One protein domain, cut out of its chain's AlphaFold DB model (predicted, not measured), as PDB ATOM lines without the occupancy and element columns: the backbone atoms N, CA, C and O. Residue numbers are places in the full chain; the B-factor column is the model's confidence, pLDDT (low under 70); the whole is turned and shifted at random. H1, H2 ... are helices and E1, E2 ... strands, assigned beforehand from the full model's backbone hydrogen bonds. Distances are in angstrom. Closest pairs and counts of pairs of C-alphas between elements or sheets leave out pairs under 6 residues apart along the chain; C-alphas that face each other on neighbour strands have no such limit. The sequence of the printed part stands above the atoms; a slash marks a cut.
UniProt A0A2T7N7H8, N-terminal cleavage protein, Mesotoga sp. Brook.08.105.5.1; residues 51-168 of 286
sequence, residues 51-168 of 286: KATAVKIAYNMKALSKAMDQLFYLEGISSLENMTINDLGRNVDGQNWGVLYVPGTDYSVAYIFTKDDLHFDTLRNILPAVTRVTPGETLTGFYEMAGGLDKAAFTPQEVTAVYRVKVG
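Overview. This is residues 51 to 168 of the 286 residues of the protein "N-terminal cleavage protein" of Mesotoga sp. Brook.08.105.5.1 (UniProt A0A2T7N7H8). One long helix, H1, runs along one face of a small, strongly twisted sheet of three strands, while two short helices pack on it, H3 on residues 51 to 58 and H2 on residues 68 to 72. Residues 127 to 160, with no named element, loop out on the side of the sheet away from H1; short pairings tie residues 130 to 131 to E3 and 143 to 144 to E1. The printed part has 118 residues, with three named helices and three named strands in the order H1 H2 E1 E2 H3 E3; the sheet, E1 E2 E3, is antiparallel. The class is mixed, with 56 residues, under half, in named elements. The whole is compact, with a radius of gyration of the C-alphas of 13.2 A and spans of 36 by 30 by 24 A.

Arrangement. H1, residues 51 to 75, is on the sheet of E1, residues 97 to 102, E2, residues 108 to 114, and E3, residues 161 to 167: two layers, a helix on one face of a sheet. Its height over the sheet is 9.1 A; it lies over E2 and E3, only just along the strands, at 29 degrees to E2 on the local plane. The closest C-alphas of H1 and E3 are those of Asp 69 and Val 167, 4.6 A. H1 touches H2, residues 78 to 81, closest at the C-alphas of Leu 71 and Ser 79, 6.2 A. H1 touches H3, residues 120 to 126, closest at the C-alphas of Ala 54 and Leu 123, 4.7 A, at a steep tilt of 65 degrees, the same way. E1 and E2 form a hairpin, with N 100 and O 111 within hydrogen-bond range at 2.9 A; between E2 and E3, N 110 and O 165 are at 2.8 A. In H1 every O i to N i+4 pair is within hydrogen-bond range, in H3 2 of 3; H2 is too short for such a pair.

Along the chain. H1 runs 36.4 A from C-alpha 51 at (61.351, 26.236, 9.354). E1 measures 17.3 A, E2 19.2 A and H3 10.1 A. E3, 18.3 A, ends with C-alpha 167 at (40.564, 42.895, 6.808).

Size, cuts and confidence. The two C-alphas farthest apart, of Lys 51 and Thr 105, are 37.5 A apart. The printed part has no cut; the links H2 to E1 and H3 to E3 are long. The pLDDT is under 70 at residues 73 to 82, 87 to 91, 103 to 107, 136 and 168.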
ATOM      1  N   LYS A  51      61.287  24.785   9.158       94.19
ATOM      2  CA  LYS A  51      61.351  26.236   9.354       94.19
ATOM      3  C   LYS A  51      61.132  26.995   8.046       94.19
ATOM      4  O   LYS A  51      60.372  27.958   8.035       94.19
ATOM      5  N   ALA A  52      61.749  26.559   6.949       94.25
ATOM      6  CA  ALA A  52      61.568  27.180   5.638       94.25
ATOM      7  C   ALA A  52      60.110  27.088   5.151       94.25
ATOM      8  O   ALA A  52      59.552  28.094   4.715       94.25
ATOM      9  N   THR A  53      59.466  25.924   5.298       93.81
ATOM     10  CA  THR A  53      58.043  25.734   4.977       93.81
ATOM     11  C   THR A  53      57.162  26.651   5.821       93.81
ATOM     12  O   THR A  53      56.318  27.357   5.278       93.81
ATOM     13  N   ALA A  54      57.399  26.724   7.134       94.62
ATOM     14  CA  ALA A  54      56.641  27.608   8.016       94.62
ATOM     15  C   ALA A  54      56.803  29.096   7.644       94.62
ATOM     16  O   ALA A  54      55.821  29.832   7.632       94.62
ATOM     17  N   VAL A  55      58.011  29.539   7.274       93.56
ATOM     18  CA  VAL A  55      58.249  30.909   6.782       93.56
ATOM     19  C   VAL A  55      57.494  31.163   5.475       93.56
ATOM     20  O   VAL A  55      56.862  32.210   5.341       93.56
ATOM     21  N   LYS A  56      57.518  30.211   4.531       92.75
ATOM     22  CA  LYS A  56      56.778  30.306   3.263       92.75
ATOM     23  C   LYS A  56      55.276  30.472   3.512       92.75
ATOM     24  O   LYS A  56      54.661  31.375   2.952       92.75
ATOM     25  N   ILE A  57      54.700  29.634   4.371       92.75
ATOM     26  CA  ILE A  57      53.265  29.653   4.684       92.75
ATOM     27  C   ILE A  57      52.890  30.936   5.431       92.75
ATOM     28  O   ILE A  57      51.936  31.602   5.040       92.75
ATOM     29  N   ALA A  58      53.675  31.354   6.429       91.31
ATOM     30  CA  ALA A  58      53.451  32.616   7.139       91.31
ATOM     31  C   ALA A  58      53.518  33.834   6.205       91.31
ATOM     32  O   ALA A  58      52.729  34.769   6.342       91.31
ATOM     33  N   TYR A  59      54.457  33.834   5.252       90.75
ATOM     34  CA  TYR A  59      54.560  34.879   4.236       90.75
ATOM     35  C   TYR A  59      53.315  34.913   3.345       90.75
ATOM     36  O   TYR A  59      52.731  35.980   3.178       90.75
ATOM     37  N   ASN A  60      52.875  33.757   2.837       90.50
ATOM     38  CA  ASN A  60      51.670  33.650   2.014       90.50
ATOM     39  C   ASN A  60      50.414  34.105   2.777       90.50
ATOM     40  O   ASN A  60      49.646  34.904   2.251       90.50
ATOM     41  N   MET A  61      50.240  33.681   4.033       90.12
ATOM     42  CA  MET A  61      49.130  34.107   4.900       90.12
ATOM     43  C   MET A  61      49.074  35.630   5.069       90.12
ATOM     44  O   MET A  61      48.012  36.230   4.925       90.12
ATOM     45  N   LYS A  62      50.223  36.270   5.326       86.44
ATOM     46  CA  LYS A  62      50.315  37.735   5.443       86.44
ATOM     47  C   LYS A  62      50.114  38.454   4.113       86.44
ATOM     48  O   LYS A  62      49.601  39.567   4.092       86.44
ATOM     49  N   ALA A  63      50.568  37.860   3.011       86.88
ATOM     50  CA  ALA A  63      50.373  38.427   1.684       86.88
ATOM     51  C   ALA A  63      48.882  38.455   1.327       86.88
ATOM     52  O   ALA A  63      48.380  39.510   0.949       86.88
ATOM     53  N   LEU A  64      48.178  37.339   1.553       86.31
ATOM     54  CA  LEU A  64      46.731  37.234   1.372       86.31
ATOM     55  C   LEU A  64      45.987  38.251   2.242       86.31
ATOM     56  O   LEU A  64      45.196  39.027   1.714       86.31
ATOM     57  N   SER A  65      46.291  38.318   3.545       85.50
ATOM     58  CA  SER A  65      45.619  39.266   4.442       85.50
ATOM     59  C   SER A  65      45.813  40.716   3.997       85.50
ATOM     60  O   SER A  65      44.853  41.474   3.929       85.50
ATOM     61  N   LYS A  66      47.042  41.092   3.620       81.06
ATOM     62  CA  LYS A  66      47.371  42.457   3.195       81.06
ATOM     63  C   LYS A  66      46.726  42.829   1.858       81.06
ATOM     64  O   LYS A  66      46.368  43.985   1.645       81.06
ATOM     65  N   ALA A  67      46.613  41.873   0.944       81.44
ATOM     66  CA  ALA A  67      45.959  42.099  -0.333       81.44
ATOM     67  C   ALA A  67      44.435  42.241  -0.154       81.44
ATOM     68  O   ALA A  67      43.852  43.169  -0.711       81.44
ATOM     69  N   MET A  68      43.817  41.432   0.717       81.50
ATOM     70  CA  MET A  68      42.421  41.626   1.133       81.50
ATOM     71  C   MET A  68      42.199  42.991   1.796       81.50
ATOM     72  O   MET A  68      41.256  43.687   1.434       81.50
ATOM     73  N   ASP A  69      43.084  43.400   2.712       79.31
ATOM     74  CA  ASP A  69      43.057  44.728   3.344       79.31
ATOM     75  C   ASP A  69      43.047  45.856   2.309       79.31
ATOM     76  O   ASP A  69      42.218  46.765   2.360       79.31
ATOM     77  N   GLN A  70      43.975  45.796   1.351       74.06
ATOM     78  CA  GLN A  70      44.111  46.813   0.316       74.06
ATOM     79  C   GLN A  70      42.871  46.878  -0.583       74.06
ATOM     80  O   GLN A  70      42.444  47.966  -0.959       74.06
ATOM     81  N   LEU A  71      42.295  45.732  -0.938       73.44
ATOM     82  CA  LEU A  71      41.144  45.673  -1.839       73.44
ATOM     83  C   LEU A  71      39.859  46.122  -1.146       73.44
ATOM     84  O   LEU A  71      39.083  46.884  -1.727       73.44
ATOM     85  N   PHE A  72      39.683  45.745   0.119       74.12
ATOM     86  CA  PHE A  72      38.602  46.270   0.941       74.12
ATOM     87  C   PHE A  72      38.713  47.795   1.096       74.12
ATOM     88  O   PHE A  72      37.706  48.492   1.051       74.12
ATOM     89  N   TYR A  73      39.927  48.345   1.223       69.25
ATOM     90  CA  TYR A  73      40.125  49.796   1.317       69.25
ATOM     91  C   TYR A  73      39.690  50.558   0.052       69.25
ATOM     92  O   TYR A  73      39.195  51.678   0.150       69.25
ATOM     93  N   LEU A  74      39.889  49.980  -1.135       69.25
ATOM     94  CA  LEU A  74      39.604  50.662  -2.403       69.25
ATOM     95  C   LEU A  74      38.114  50.663  -2.761       69.25
ATOM     96  O   LEU A  74      37.613  51.647  -3.298       69.25
ATOM     97  N   GLU A  75      37.419  49.564  -2.481       66.19
ATOM     98  CA  GLU A  75      36.094  49.282  -3.052       66.19
ATOM     99  C   GLU A  75      35.103  48.681  -2.030       66.19
ATOM    100  O   GLU A  75      33.967  48.351  -2.377       66.19
ATOM    101  N   GLY A  76      35.495  48.567  -0.755       65.88
ATOM    102  CA  GLY A  76      34.672  48.002   0.318       65.88
ATOM    103  C   GLY A  76      34.480  46.488   0.200       65.88
ATOM    104  O   GLY A  76      35.299  45.783  -0.378       65.88
ATOM    105  N   ILE A  77      33.379  45.966   0.749       63.69
ATOM    106  CA  ILE A  77      33.050  44.525   0.707       63.69
ATOM    107  C   ILE A  77      32.882  44.018  -0.733       63.69
ATOM    108  O   ILE A  77      33.238  42.880  -1.026       63.69
ATOM    109  N   SER A  78      32.367  44.857  -1.637       68.19
ATOM    110  CA  SER A  78      32.042  44.478  -3.016       68.19
ATOM    111  C   SER A  78      33.257  44.008  -3.822       68.19
ATOM    112  O   SER A  78      33.102  43.225  -4.758       68.19
ATOM    113  N   SER A  79      34.472  44.436  -3.462       64.25
ATOM    114  CA  SER A  79      35.687  43.926  -4.106       64.25
ATOM    115  C   SER A  79      36.042  42.512  -3.677       64.25
ATOM    116  O   SER A  79      36.637  41.788  -4.468       64.25
ATOM    117  N   LEU A  80      35.656  42.088  -2.468       65.88
ATOM    118  CA  LEU A  80      35.887  40.723  -1.987       65.88
ATOM    119  C   LEU A  80      35.019  39.696  -2.727       65.88
ATOM    120  O   LEU A  80      35.448  38.558  -2.893       65.88
ATOM    121  N   GLU A  81      33.837  40.092  -3.208       68.31
ATOM    122  CA  GLU A  81      32.910  39.201  -3.923       68.31
ATOM    123  C   GLU A  81      33.387  38.841  -5.338       68.31
ATOM    124  O   GLU A  81      33.145  37.732  -5.811       68.31
ATOM    125  N   ASN A  82      34.099  39.752  -6.007       66.88
ATOM    126  CA  ASN A  82      34.588  39.558  -7.379       66.88
ATOM    127  C   ASN A  82      36.027  39.030  -7.447       66.88
ATOM    128  O   ASN A  82      36.625  38.978  -8.523       66.88
ATOM    129  N   MET A  83      36.600  38.664  -6.305       72.69
ATOM    130  CA  MET A  83      38.010  38.339  -6.172       72.69
ATOM    131  C   MET A  83      38.235  36.844  -6.045       72.69
ATOM    132  O   MET A  83      37.510  36.146  -5.331       72.69
ATOM    133  N   THR A  84      39.291  36.360  -6.695       80.69
ATOM    134  CA  THR A  84      39.729  34.979  -6.535       80.69
ATOM    135  C   THR A  84      40.994  34.887  -5.695       80.69
ATOM    136  O   THR A  84      41.839  35.784  -5.689       80.69
ATOM    137  N   ILE A  85      41.175  33.758  -5.011       80.19
ATOM    138  CA  ILE A  85      42.383  33.496  -4.221       80.19
ATOM    139  C   ILE A  85      43.666  33.550  -5.074       80.19
ATOM    140  O   ILE A  85      44.735  33.904  -4.578       80.19
ATOM    141  N   ASN A  86      43.546  33.246  -6.371       74.00
ATOM    142  CA  ASN A  86      44.652  33.258  -7.326       74.00
ATOM    143  C   ASN A  86      45.121  34.687  -7.650       74.00
ATOM    144  O   ASN A  86      46.289  34.882  -7.982       74.00
ATOM    145  N   ASP A  87      44.248  35.685  -7.492       67.69
ATOM    146  CA  ASP A  87      44.584  37.099  -7.697       67.69
ATOM    147  C   ASP A  87      45.373  37.685  -6.512       67.69
ATOM    148  O   ASP A  87      46.044  38.710  -6.638       67.69
ATOM    149  N   LEU A  88      45.332  37.015  -5.355       65.31
ATOM    150  CA  LEU A  88      45.869  37.511  -4.088       65.31
ATOM    151  C   LEU A  88      47.281  37.015  -3.748       65.31
ATOM    152  O   LEU A  88      47.913  37.544  -2.830       65.31
ATOM    153  N   GLY A  89      47.809  36.011  -4.455       61.34
ATOM    154  CA  GLY A  89      49.094  35.419  -4.088       61.34
ATOM    155  C   GLY A  89      49.801  34.676  -5.212       61.34
ATOM    156  O   GLY A  89      49.336  33.653  -5.693       61.34
ATOM    157  N   ARG A  90      51.032  35.101  -5.533       62.28
ATOM    158  CA  ARG A  90      51.897  34.465  -6.551       62.28
ATOM    159  C   ARG A  90      52.228  32.985  -6.262       62.28
ATOM    160  O   ARG A  90      52.700  32.293  -7.154       62.28
ATOM    161  N   ASN A  91      52.026  32.521  -5.025       68.06
ATOM    162  CA  ASN A  91      52.382  31.179  -4.540       68.06
ATOM    163  C   ASN A  91      51.253  30.519  -3.722       68.06
ATOM    164  O   ASN A  91      51.546  29.712  -2.834       68.06
ATOM    165  N   VAL A  92      50.000  30.920  -3.941       75.88
ATOM    166  CA  VAL A  92      48.829  30.369  -3.250       75.88
ATOM    167  C   VAL A  92      48.085  29.496  -4.251       75.88
ATOM    168  O   VAL A  92      47.579  29.997  -5.246       75.88
ATOM    169  N   ASP A  93      48.094  28.185  -4.019       80.94
ATOM    170  CA  ASP A  93      47.363  27.227  -4.847       80.94
ATOM    171  C   ASP A  93      45.950  27.060  -4.284       80.94
ATOM    172  O   ASP A  93      45.788  26.615  -3.144       80.94
ATOM    173  N   GLY A  94      44.938  27.392  -5.086       82.44
ATOM    174  CA  GLY A  94      43.529  27.248  -4.725       82.44
ATOM    175  C   GLY A  94      43.095  25.826  -4.349       82.44
ATOM    176  O   GLY A  94      42.067  25.659  -3.703       82.44
ATOM    177  N   GLN A  95      43.880  24.793  -4.685       88.00
ATOM    178  CA  GLN A  95      43.624  23.416  -4.243       88.00
ATOM    179  C   GLN A  95      44.014  23.161  -2.780       88.00
ATOM    180  O   GLN A  95      43.454  22.278  -2.132       88.00
ATOM    181  N   ASN A  96      44.965  23.931  -2.250       91.38
ATOM    182  CA  ASN A  96      45.487  23.758  -0.894       91.38
ATOM    183  C   ASN A  96      45.130  24.915   0.034       91.38
ATOM    184  O   ASN A  96      45.381  24.817   1.233       91.38
ATOM    185  N   TRP A  97      44.586  26.008  -0.495       92.94
ATOM    186  CA  TRP A  97      44.324  27.231   0.248       92.94
ATOM    187  C   TRP A  97      42.893  27.699   0.052       92.94
ATOM    188  O   TRP A  97      42.350  27.634  -1.046       92.94
ATOM    189  N   GLY A  98      42.298  28.207   1.123       92.19
ATOM    190  CA  GLY A  98      40.982  28.824   1.097       92.19
ATOM    191  C   GLY A  98      40.944  30.077   1.951       92.19
ATOM    192  O   GLY A  98      41.763  30.277   2.855       92.19
ATOM    193  N   VAL A  99      39.966  30.924   1.651       91.50
ATOM    194  CA  VAL A  99      39.650  32.102   2.451       91.50
ATOM    195  C   VAL A  99      38.152  32.113   2.693       91.50
ATOM    196  O   VAL A  99      37.368  32.186   1.748       91.50
ATOM    197  N   LEU A 100      37.763  32.056   3.964       90.38
ATOM    198  CA  LEU A 100      36.396  32.350   4.382       90.38
ATOM    199  C   LEU A 100      36.365  33.741   4.988       90.38
ATOM    200  O   LEU A 100      37.288  34.104   5.711       90.38
ATOM    201  N   TYR A 101      35.316  34.514   4.755       87.06
ATOM    202  CA  TYR A 101      35.195  35.824   5.382       87.06
ATOM    203  C   TYR A 101      33.769  36.127   5.813       87.06
ATOM    204  O   TYR A 101      32.815  35.719   5.164       87.06
ATOM    205  N   VAL A 102      33.615  36.852   6.914       82.50
ATOM    206  CA  VAL A 102      32.326  37.431   7.302       82.50
ATOM    207  C   VAL A 102      32.345  38.894   6.873       82.50
ATOM    208  O   VAL A 102      33.167  39.642   7.412       82.50
ATOM    209  N   PRO A 103      31.508  39.309   5.906       69.12
ATOM    210  CA  PRO A 103      31.470  40.688   5.461       69.12
ATOM    211  C   PRO A 103      30.957  41.575   6.590       69.12
ATOM    212  O   PRO A 103      29.927  41.294   7.204       69.12
ATOM    213  N   GLY A 104      31.672  42.664   6.840       63.66
ATOM    214  CA  GLY A 104      31.222  43.750   7.701       63.66
ATOM    215  C   GLY A 104      31.374  45.084   6.985       63.66
ATOM    216  O   GLY A 104      32.227  45.231   6.114       63.66
ATOM    217  N   THR A 105      30.532  46.056   7.340       55.56
ATOM    218  CA  THR A 105      30.491  47.389   6.702       55.56
ATOM    219  C   THR A 105      31.813  48.141   6.805       55.56
ATOM    220  O   THR A 105      32.153  48.923   5.924       55.56
ATOM    221  N   ASP A 106      32.550  47.871   7.876       55.78
ATOM    222  CA  ASP A 106      33.732  48.609   8.295       55.78
ATOM    223  C   ASP A 106      35.013  47.785   8.152       55.78
ATOM    224  O   ASP A 106      36.001  48.258   7.610       55.78
ATOM    225  N   TYR A 107      34.982  46.539   8.616       66.75
ATOM    226  CA  TYR A 107      36.024  45.534   8.435       66.75
ATOM    227  C   TYR A 107      35.325  44.173   8.310       66.75
ATOM    228  O   TYR A 107      34.201  43.988   8.778       66.75
ATOM    229  N   SER A 108      35.996  43.213   7.690       72.94
ATOM    230  CA  SER A 108      35.567  41.817   7.602       72.94
ATOM    231  C   SER A 108      36.506  40.940   8.423       72.94
ATOM    232  O   SER A 108      37.692  41.241   8.561       72.94
ATOM    233  N   VAL A 109      36.007  39.840   8.981       78.75
ATOM    234  CA  VAL A 109      36.882  38.836   9.608       78.75
ATOM    235  C   VAL A 109      37.185  37.769   8.572       78.75
ATOM    236  O   VAL A 109      36.267  37.102   8.108       78.75
ATOM    237  N   ALA A 110      38.458  37.611   8.220       87.12
ATOM    238  CA  ALA A 110      38.945  36.636   7.257       87.12
ATOM    239  C   ALA A 110      39.650  35.466   7.956       87.12
ATOM    240  O   ALA A 110      40.454  35.633   8.875       87.12
ATOM    241  N   TYR A 111      39.336  34.266   7.494       90.69
ATOM    242  CA  TYR A 111      39.901  32.994   7.904       90.69
ATOM    243  C   TYR A 111      40.673  32.482   6.702       90.69
ATOM    244  O   TYR A 111      40.088  31.963   5.756       90.69
ATOM    245  N   ILE A 112      41.988  32.668   6.728       92.19
ATOM    246  CA  ILE A 112      42.893  32.190   5.687       92.19
ATOM    247  C   ILE A 112      43.413  30.836   6.145       92.19
ATOM    248  O   ILE A 112      44.084  30.750   7.172       92.19
ATOM    249  N   PHE A 113      43.108  29.770   5.420       93.81
ATOM    250  CA  PHE A 113      43.422  28.415   5.860       93.81
ATOM    251  C   PHE A 113      44.086  27.599   4.762       93.81
ATOM    252  O   PHE A 113      43.953  27.892   3.573       93.81
ATOM    253  N   THR A 114      44.840  26.583   5.179       94.31
ATOM    254  CA  THR A 114      45.578  25.719   4.260       94.31
ATOM    255  C   THR A 114      45.548  24.251   4.677       94.31
ATOM    256  O   THR A 114      45.439  23.931   5.863       94.31
ATOM    257  N   LYS A 115      45.657  23.372   3.678       94.38
ATOM    258  CA  LYS A 115      45.888  21.926   3.803       94.38
ATOM    259  C   LYS A 115      47.365  21.548   3.636       94.38
ATOM    260  O   LYS A 115      47.699  20.370   3.725       94.38
ATOM    261  N   ASP A 116      48.247  22.517   3.366       92.62
ATOM    262  CA  ASP A 116      49.675  22.258   3.166       92.62
ATOM    263  C   ASP A 116      50.271  21.539   4.389       92.62
ATOM    264  O   ASP A 116      50.051  21.943   5.537       92.62
ATOM    265  N   ASP A 117      51.055  20.486   4.141       90.19
ATOM    266  CA  ASP A 117      51.732  19.736   5.199       90.19
ATOM    267  C   ASP A 117      52.802  20.608   5.870       90.19
ATOM    268  O   ASP A 117      53.745  21.099   5.237       90.19
ATOM    269  N   LEU A 118      52.632  20.843   7.171       93.12
ATOM    270  CA  LEU A 118      53.493  21.720   7.950       93.12
ATOM    271  C   LEU A 118      53.516  21.320   9.427       93.12
ATOM    272  O   LEU A 118      52.548  20.809   9.992       93.12
ATOM    273  N   HIS A 119      54.621  21.642  10.104       93.19
ATOM    274  CA  HIS A 119      54.709  21.492  11.554       93.19
ATOM    275  C   HIS A 119      54.116  22.716  12.266       93.19
ATOM    276  O   HIS A 119      54.737  23.782  12.302       93.19
ATOM    277  N   PHE A 120      52.904  22.558  12.811       91.81
ATOM    278  CA  PHE A 120      52.072  23.661  13.313       91.81
ATOM    279  C   PHE A 120      52.796  24.557  14.323       91.81
ATOM    280  O   PHE A 120      52.776  25.778  14.188       91.81
ATOM    281  N   ASP A 121      53.513  23.966  15.277       92.75
ATOM    282  CA  ASP A 121      54.195  24.725  16.329       92.75
ATOM    283  C   ASP A 121      55.311  25.620  15.773       92.75
ATOM    284  O   ASP A 121      55.537  26.729  16.257       92.75
ATOM    285  N   THR A 122      55.981  25.194  14.695       93.44
ATOM    286  CA  THR A 122      56.984  26.036  14.022       93.44
ATOM    287  C   THR A 122      56.334  27.239  13.341       93.44
ATOM    288  O   THR A 122      56.891  28.334  13.396       93.44
ATOM    289  N   LEU A 123      55.157  27.059  12.733       93.81
ATOM    290  CA  LEU A 123      54.395  28.160  12.143       93.81
ATOM    291  C   LEU A 123      53.869  29.115  13.216       93.81
ATOM    292  O   LEU A 123      54.061  30.321  13.081       93.81
ATOM    293  N   ARG A 124      53.290  28.597  14.303       88.94
ATOM    294  CA  ARG A 124      52.764  29.409  15.409       88.94
ATOM    295  C   ARG A 124      53.843  30.271  16.068       88.94
ATOM    296  O   ARG A 124      53.582  31.417  16.409       88.94
ATOM    297  N   ASN A 125      55.079  29.781  16.163       86.38
ATOM    298  CA  ASN A 125      56.203  30.581  16.665       86.38
ATOM    299  C   ASN A 125      56.571  31.768  15.750       86.38
ATOM    300  O   ASN A 125      57.138  32.750  16.222       86.38
ATOM    301  N   ILE A 126      56.275  31.690  14.447       87.06
ATOM    302  CA  ILE A 126      56.516  32.770  13.473       87.06
ATOM    303  C   ILE A 126      55.294  33.695  13.372       87.06
ATOM    304  O   ILE A 126      55.434  34.908  13.200       87.06
ATOM    305  N   LEU A 127      54.094  33.119  13.454       82.25
ATOM    306  CA  LEU A 127      52.815  33.807  13.358       82.25
ATOM    307  C   LEU A 127      51.902  33.357  14.515       82.25
ATOM    308  O   LEU A 127      51.111  32.429  14.341       82.25
ATOM    309  N   PRO A 128      51.986  34.015  15.691       80.81
ATOM    310  CA  PRO A 128      51.288  33.580  16.910       80.81
ATOM    311  C   PRO A 128      49.762  33.525  16.806       80.81
ATOM    312  O   PRO A 128      49.124  32.763  17.527       80.81
ATOM    313  N   ALA A 129      49.188  34.310  15.894       77.00
ATOM    314  CA  ALA A 129      47.751  34.371  15.631       77.00
ATOM    315  C   ALA A 129      47.222  33.199  14.776       77.00
ATOM    316  O   ALA A 129      46.037  33.166  14.454       77.00
ATOM    317  N   VAL A 130      48.078  32.250  14.379       84.88
ATOM    318  CA  VAL A 130      47.639  31.021  13.711       84.88
ATOM    319  C   VAL A 130      47.059  30.044  14.734       84.88
ATOM    320  O   VAL A 130      47.673  29.747  15.762       84.88
ATOM    321  N   THR A 131      45.893  29.497  14.410       87.38
ATOM    322  CA  THR A 131      45.161  28.504  15.193       87.38
ATOM    323  C   THR A 131      44.838  27.270  14.352       87.38
ATOM    324  O   THR A 131      45.182  27.180  13.171       87.38
ATOM    325  N   ARG A 132      44.228  26.265  14.982       87.19
ATOM    326  CA  ARG A 132      43.649  25.102  14.300       87.19
ATOM    327  C   ARG A 132      42.138  25.271  14.209       87.19
ATOM    328  O   ARG A 132      41.559  26.019  14.993       87.19
ATOM    329  N   VAL A 133      41.508  24.551  13.284       84.75
ATOM    330  CA  VAL A 133      40.043  24.485  13.209       84.75
ATOM    331  C   VAL A 133      39.499  23.931  14.523       84.75
ATOM    332  O   VAL A 133      39.975  22.901  15.009       84.75
ATOM    333  N   THR A 134      38.502  24.606  15.093       78.50
ATOM    334  CA  THR A 134      37.864  24.139  16.325       78.50
ATOM    335  C   THR A 134      36.771  23.124  15.968       78.50
ATOM    336  O   THR A 134      35.921  23.419  15.127       78.50
ATOM    337  N   PRO A 135      36.743  21.919  16.570       75.81
ATOM    338  CA  PRO A 135      35.665  20.962  16.326       75.81
ATOM    339  C   PRO A 135      34.290  21.556  16.667       75.81
ATOM    340  O   PRO A 135      34.095  22.078  17.760       75.81
ATOM    341  N   GLY A 136      33.335  21.457  15.738       66.00
ATOM    342  CA  GLY A 136      31.980  21.999  15.912       66.00
ATOM    343  C   GLY A 136      31.839  23.495  15.604       66.00
ATOM    344  O   GLY A 136      30.763  24.057  15.809       66.00
ATOM    345  N   GLU A 137      32.891  24.143  15.098       72.19
ATOM    346  CA  GLU A 137      32.827  25.519  14.613       72.19
ATOM    347  C   GLU A 137      31.790  25.648  13.491       72.19
ATOM    348  O   GLU A 137      31.851  24.967  12.468       72.19
ATOM    349  N   THR A 138      30.790  26.501  13.713       70.88
ATOM    350  CA  THR A 138      29.697  26.707  12.764       70.88
ATOM    351  C   THR A 138      30.001  27.934  11.912       70.88
ATOM    352  O   THR A 138      30.037  29.053  12.413       70.88
ATOM    353  N   LEU A 139      30.184  27.728  10.608       77.31
ATOM    354  CA  LEU A 139      30.560  28.771   9.644       77.31
ATOM    355  C   LEU A 139      29.344  29.537   9.082       77.31
ATOM    356  O   LEU A 139      29.308  29.913   7.907       77.31
ATOM    357  N   THR A 140      28.312  29.762   9.900       77.88
ATOM    358  CA  THR A 140      27.123  30.520   9.481       77.88
ATOM    359  C   THR A 140      27.491  31.982   9.227       77.88
ATOM    360  O   THR A 140      28.150  32.609  10.047       77.88
ATOM    361  N   GLY A 141      27.057  32.533   8.089       72.50
ATOM    362  CA  GLY A 141      27.331  33.928   7.714       72.50
ATOM    363  C   GLY A 141      28.709  34.171   7.093       72.50
ATOM    364  O   GLY A 141      29.004  35.295   6.696       72.50
ATOM    365  N   PHE A 142      29.536  33.132   6.959       83.81
ATOM    366  CA  PHE A 142      30.772  33.216   6.192       83.81
ATOM    367  C   PHE A 142      30.475  33.181   4.693       83.81
ATOM    368  O   PHE A 142      29.533  32.526   4.248       83.81
ATOM    369  N   TYR A 143      31.322  33.823   3.913       85.94
ATOM    370  CA  TYR A 143      31.388  33.782   2.462       85.94
ATOM    371  C   TYR A 143      32.688  33.086   2.072       85.94
ATOM    372  O   TYR A 143      33.673  33.145   2.810       85.94
ATOM    373  N   GLU A 144      32.665  32.378   0.951       88.94
ATOM    374  CA  GLU A 144      33.837  31.715   0.382       88.94
ATOM    375  C   GLU A 144      34.433  32.625  -0.674       88.94
ATOM    376  O   GLU A 144      33.733  33.079  -1.579       88.94
ATOM    377  N   MET A 145      35.730  32.879  -0.572       88.31
ATOM    378  CA  MET A 145      36.444  33.519  -1.660       88.31
ATOM    379  C   MET A 145      36.562  32.559  -2.842       88.31
ATOM    380  O   MET A 145      36.905  31.386  -2.678       88.31
ATOM    381  N   ALA A 146      36.315  33.066  -4.045       88.06
ATOM    382  CA  ALA A 146      36.326  32.247  -5.243       88.06
ATOM    383  C   ALA A 146      37.717  31.653  -5.540       88.06
ATOM    384  O   ALA A 146      38.762  32.234  -5.243       88.06
ATOM    385  N   GLY A 147      37.734  30.482  -6.178       87.12
ATOM    386  CA  GLY A 147      38.956  29.846  -6.678       87.12
ATOM    387  C   GLY A 147      39.836  29.164  -5.627       87.12
ATOM    388  O   GLY A 147      40.890  28.663  -6.006       87.12
ATOM    389  N   GLY A 148      39.427  29.140  -4.355       90.31
ATOM    390  CA  GLY A 148      40.094  28.403  -3.279       90.31
ATOM    391  C   GLY A 148      39.275  27.228  -2.746       90.31
ATOM    392  O   GLY A 148      38.248  26.853  -3.312       90.31
ATOM    393  N   LEU A 149      39.731  26.677  -1.625       92.38
ATOM    394  CA  LEU A 149      38.998  25.694  -0.833       92.38
ATOM    395  C   LEU A 149      37.691  26.277  -0.281       92.38
ATOM    396  O   LEU A 149      37.661  27.408   0.209       92.38
ATOM    397  N   ASP A 150      36.639  25.462  -0.312       91.06
ATOM    398  CA  ASP A 150      35.310  25.795   0.203       91.06
ATOM    399  C   ASP A 150      35.193  25.606   1.732       91.06
ATOM    400  O   ASP A 150      36.122  25.154   2.412       91.06
ATOM    401  N   LYS A 151      34.032  25.947   2.311       89.38
ATOM    402  CA  LYS A 151      33.756  25.713   3.741       89.38
ATOM    403  C   LYS A 151      33.727  24.236   4.109       89.38
ATOM    404  O   LYS A 151      33.971  23.916   5.270       89.38
ATOM    405  N   ALA A 152      33.397  23.338   3.179       88.44
ATOM    406  CA  ALA A 152      33.332  21.905   3.466       88.44
ATOM    407  C   ALA A 152      34.728  21.338   3.759       88.44
ATOM    408  O   ALA A 152      34.868  20.453   4.601       88.44
ATOM    409  N   ALA A 153      35.761  21.913   3.143       89.25
ATOM    410  CA  ALA A 153      37.156  21.628   3.440       89.25
ATOM    411  C   ALA A 153      37.634  22.155   4.808       89.25
ATOM    412  O   ALA A 153      38.692  21.737   5.282       89.25
ATOM    413  N   PHE A 154      36.896  23.063   5.460       90.19
ATOM    414  CA  PHE A 154      37.273  23.662   6.744       90.19
ATOM    415  C   PHE A 154      36.976  22.714   7.918       90.19
ATOM    416  O   PHE A 154      36.071  22.925   8.723       90.19
ATOM    417  N   THR A 155      37.747  21.633   8.018       89.25
ATOM    418  CA  THR A 155      37.603  20.619   9.073       89.25
ATOM    419  C   THR A 155      38.921  20.381   9.814       89.25
ATOM    420  O   THR A 155      39.993  20.565   9.229       89.25
ATOM    421  N   PRO A 156      38.888  19.929  11.086       87.31
ATOM    422  CA  PRO A 156      40.103  19.594  11.837       87.31
ATOM    423  C   PRO A 156      40.969  18.494  11.205       87.31
ATOM    424  O   PRO A 156      42.139  18.369  11.558       87.31
ATOM    425  N   GLN A 157      40.391  17.662  10.334       87.81
ATOM    426  CA  GLN A 157      41.077  16.554   9.671       87.81
ATOM    427  C   GLN A 157      41.826  17.001   8.414       87.81
ATOM    428  O   GLN A 157      42.853  16.412   8.089       87.81
ATOM    429  N   GLU A 158      41.315  18.011   7.711       88.50
ATOM    430  CA  GLU A 158      41.890  18.456   6.440       88.50
ATOM    431  C   GLU A 158      42.774  19.693   6.590       88.50
ATOM    432  O   GLU A 158      43.806  19.797   5.930       88.50
ATOM    433  N   VAL A 159      42.392  20.636   7.454       91.94
ATOM    434  CA  VAL A 159      43.096  21.911   7.604       91.94
ATOM    435  C   VAL A 159      44.225  21.788   8.616       91.94
ATOM    436  O   VAL A 159      44.014  21.455   9.783       91.94
ATOM    437  N   THR A 160      45.433  22.145   8.190       92.69
ATOM    438  CA  THR A 160      46.628  22.103   9.040       92.69
ATOM    439  C   THR A 160      46.800  23.382   9.859       92.69
ATOM    440  O   THR A 160      47.272  23.324  11.000       92.69
ATOM    441  N   ALA A 161      46.403  24.534   9.309       93.62
ATOM    442  CA  ALA A 161      46.520  25.837   9.958       93.62
ATOM    443  C   ALA A 161      45.458  26.837   9.474       93.62
ATOM    444  O   ALA A 161      45.117  26.879   8.292       93.62
ATOM    445  N   VAL A 162      44.999  27.689  10.396       92.56
ATOM    446  CA  VAL A 162      44.060  28.791  10.157       92.56
ATOM    447  C   VAL A 162      44.687  30.085  10.658       92.56
ATOM    448  O   VAL A 162      45.064  30.189  11.821       92.56
ATOM    449  N   TYR A 163      44.783  31.089   9.801       90.75
ATOM    450  CA  TYR A 163      45.164  32.445  10.160       90.75
ATOM    451  C   TYR A 163      43.924  33.334  10.171       90.75
ATOM    452  O   TYR A 163      43.327  33.604   9.128       90.75
ATOM    453  N   ARG A 164      43.525  33.756  11.373       85.88
ATOM    454  CA  ARG A 164      42.361  34.616  11.603       85.88
ATOM    455  C   ARG A 164      42.830  36.061  11.636       85.88
ATOM    456  O   ARG A 164      43.691  36.421  12.439       85.88
ATOM    457  N   VAL A 165      42.299  36.879  10.738       80.88
ATOM    458  CA  VAL A 165      42.736  38.263  10.557       80.88
ATOM    459  C   VAL A 165      41.551  39.160  10.243       80.88
ATOM    460  O   VAL A 165      40.572  38.746   9.630       80.88
ATOM    461  N   LYS A 166      41.633  40.405  10.690       77.44
ATOM    462  CA  LYS A 166      40.678  41.451  10.337       77.44
ATOM    463  C   LYS A 166      41.157  42.119   9.065       77.44
ATOM    464  O   LYS A 166      42.325  42.491   9.016       77.44
ATOM    465  N   VAL A 167      40.268  42.247   8.083       75.81
ATOM    466  CA  VAL A 167      40.564  42.895   6.808       75.81
ATOM    467  C   VAL A 167      39.685  44.121   6.585       75.81
ATOM    468  O   VAL A 167      38.470  44.039   6.758       75.81
ATOM    469  N   GLY A 168      40.282  45.247   6.208       67.19
ATOM    470  CA  GLY A 168      39.570  46.474   5.849       67.19
ATOM    471  C   GLY A 168      40.022  47.734   6.574       67.19
ATOM    472  O   GLY A 168      40.965  47.720   7.368       67.19
TER     473      GLY A 168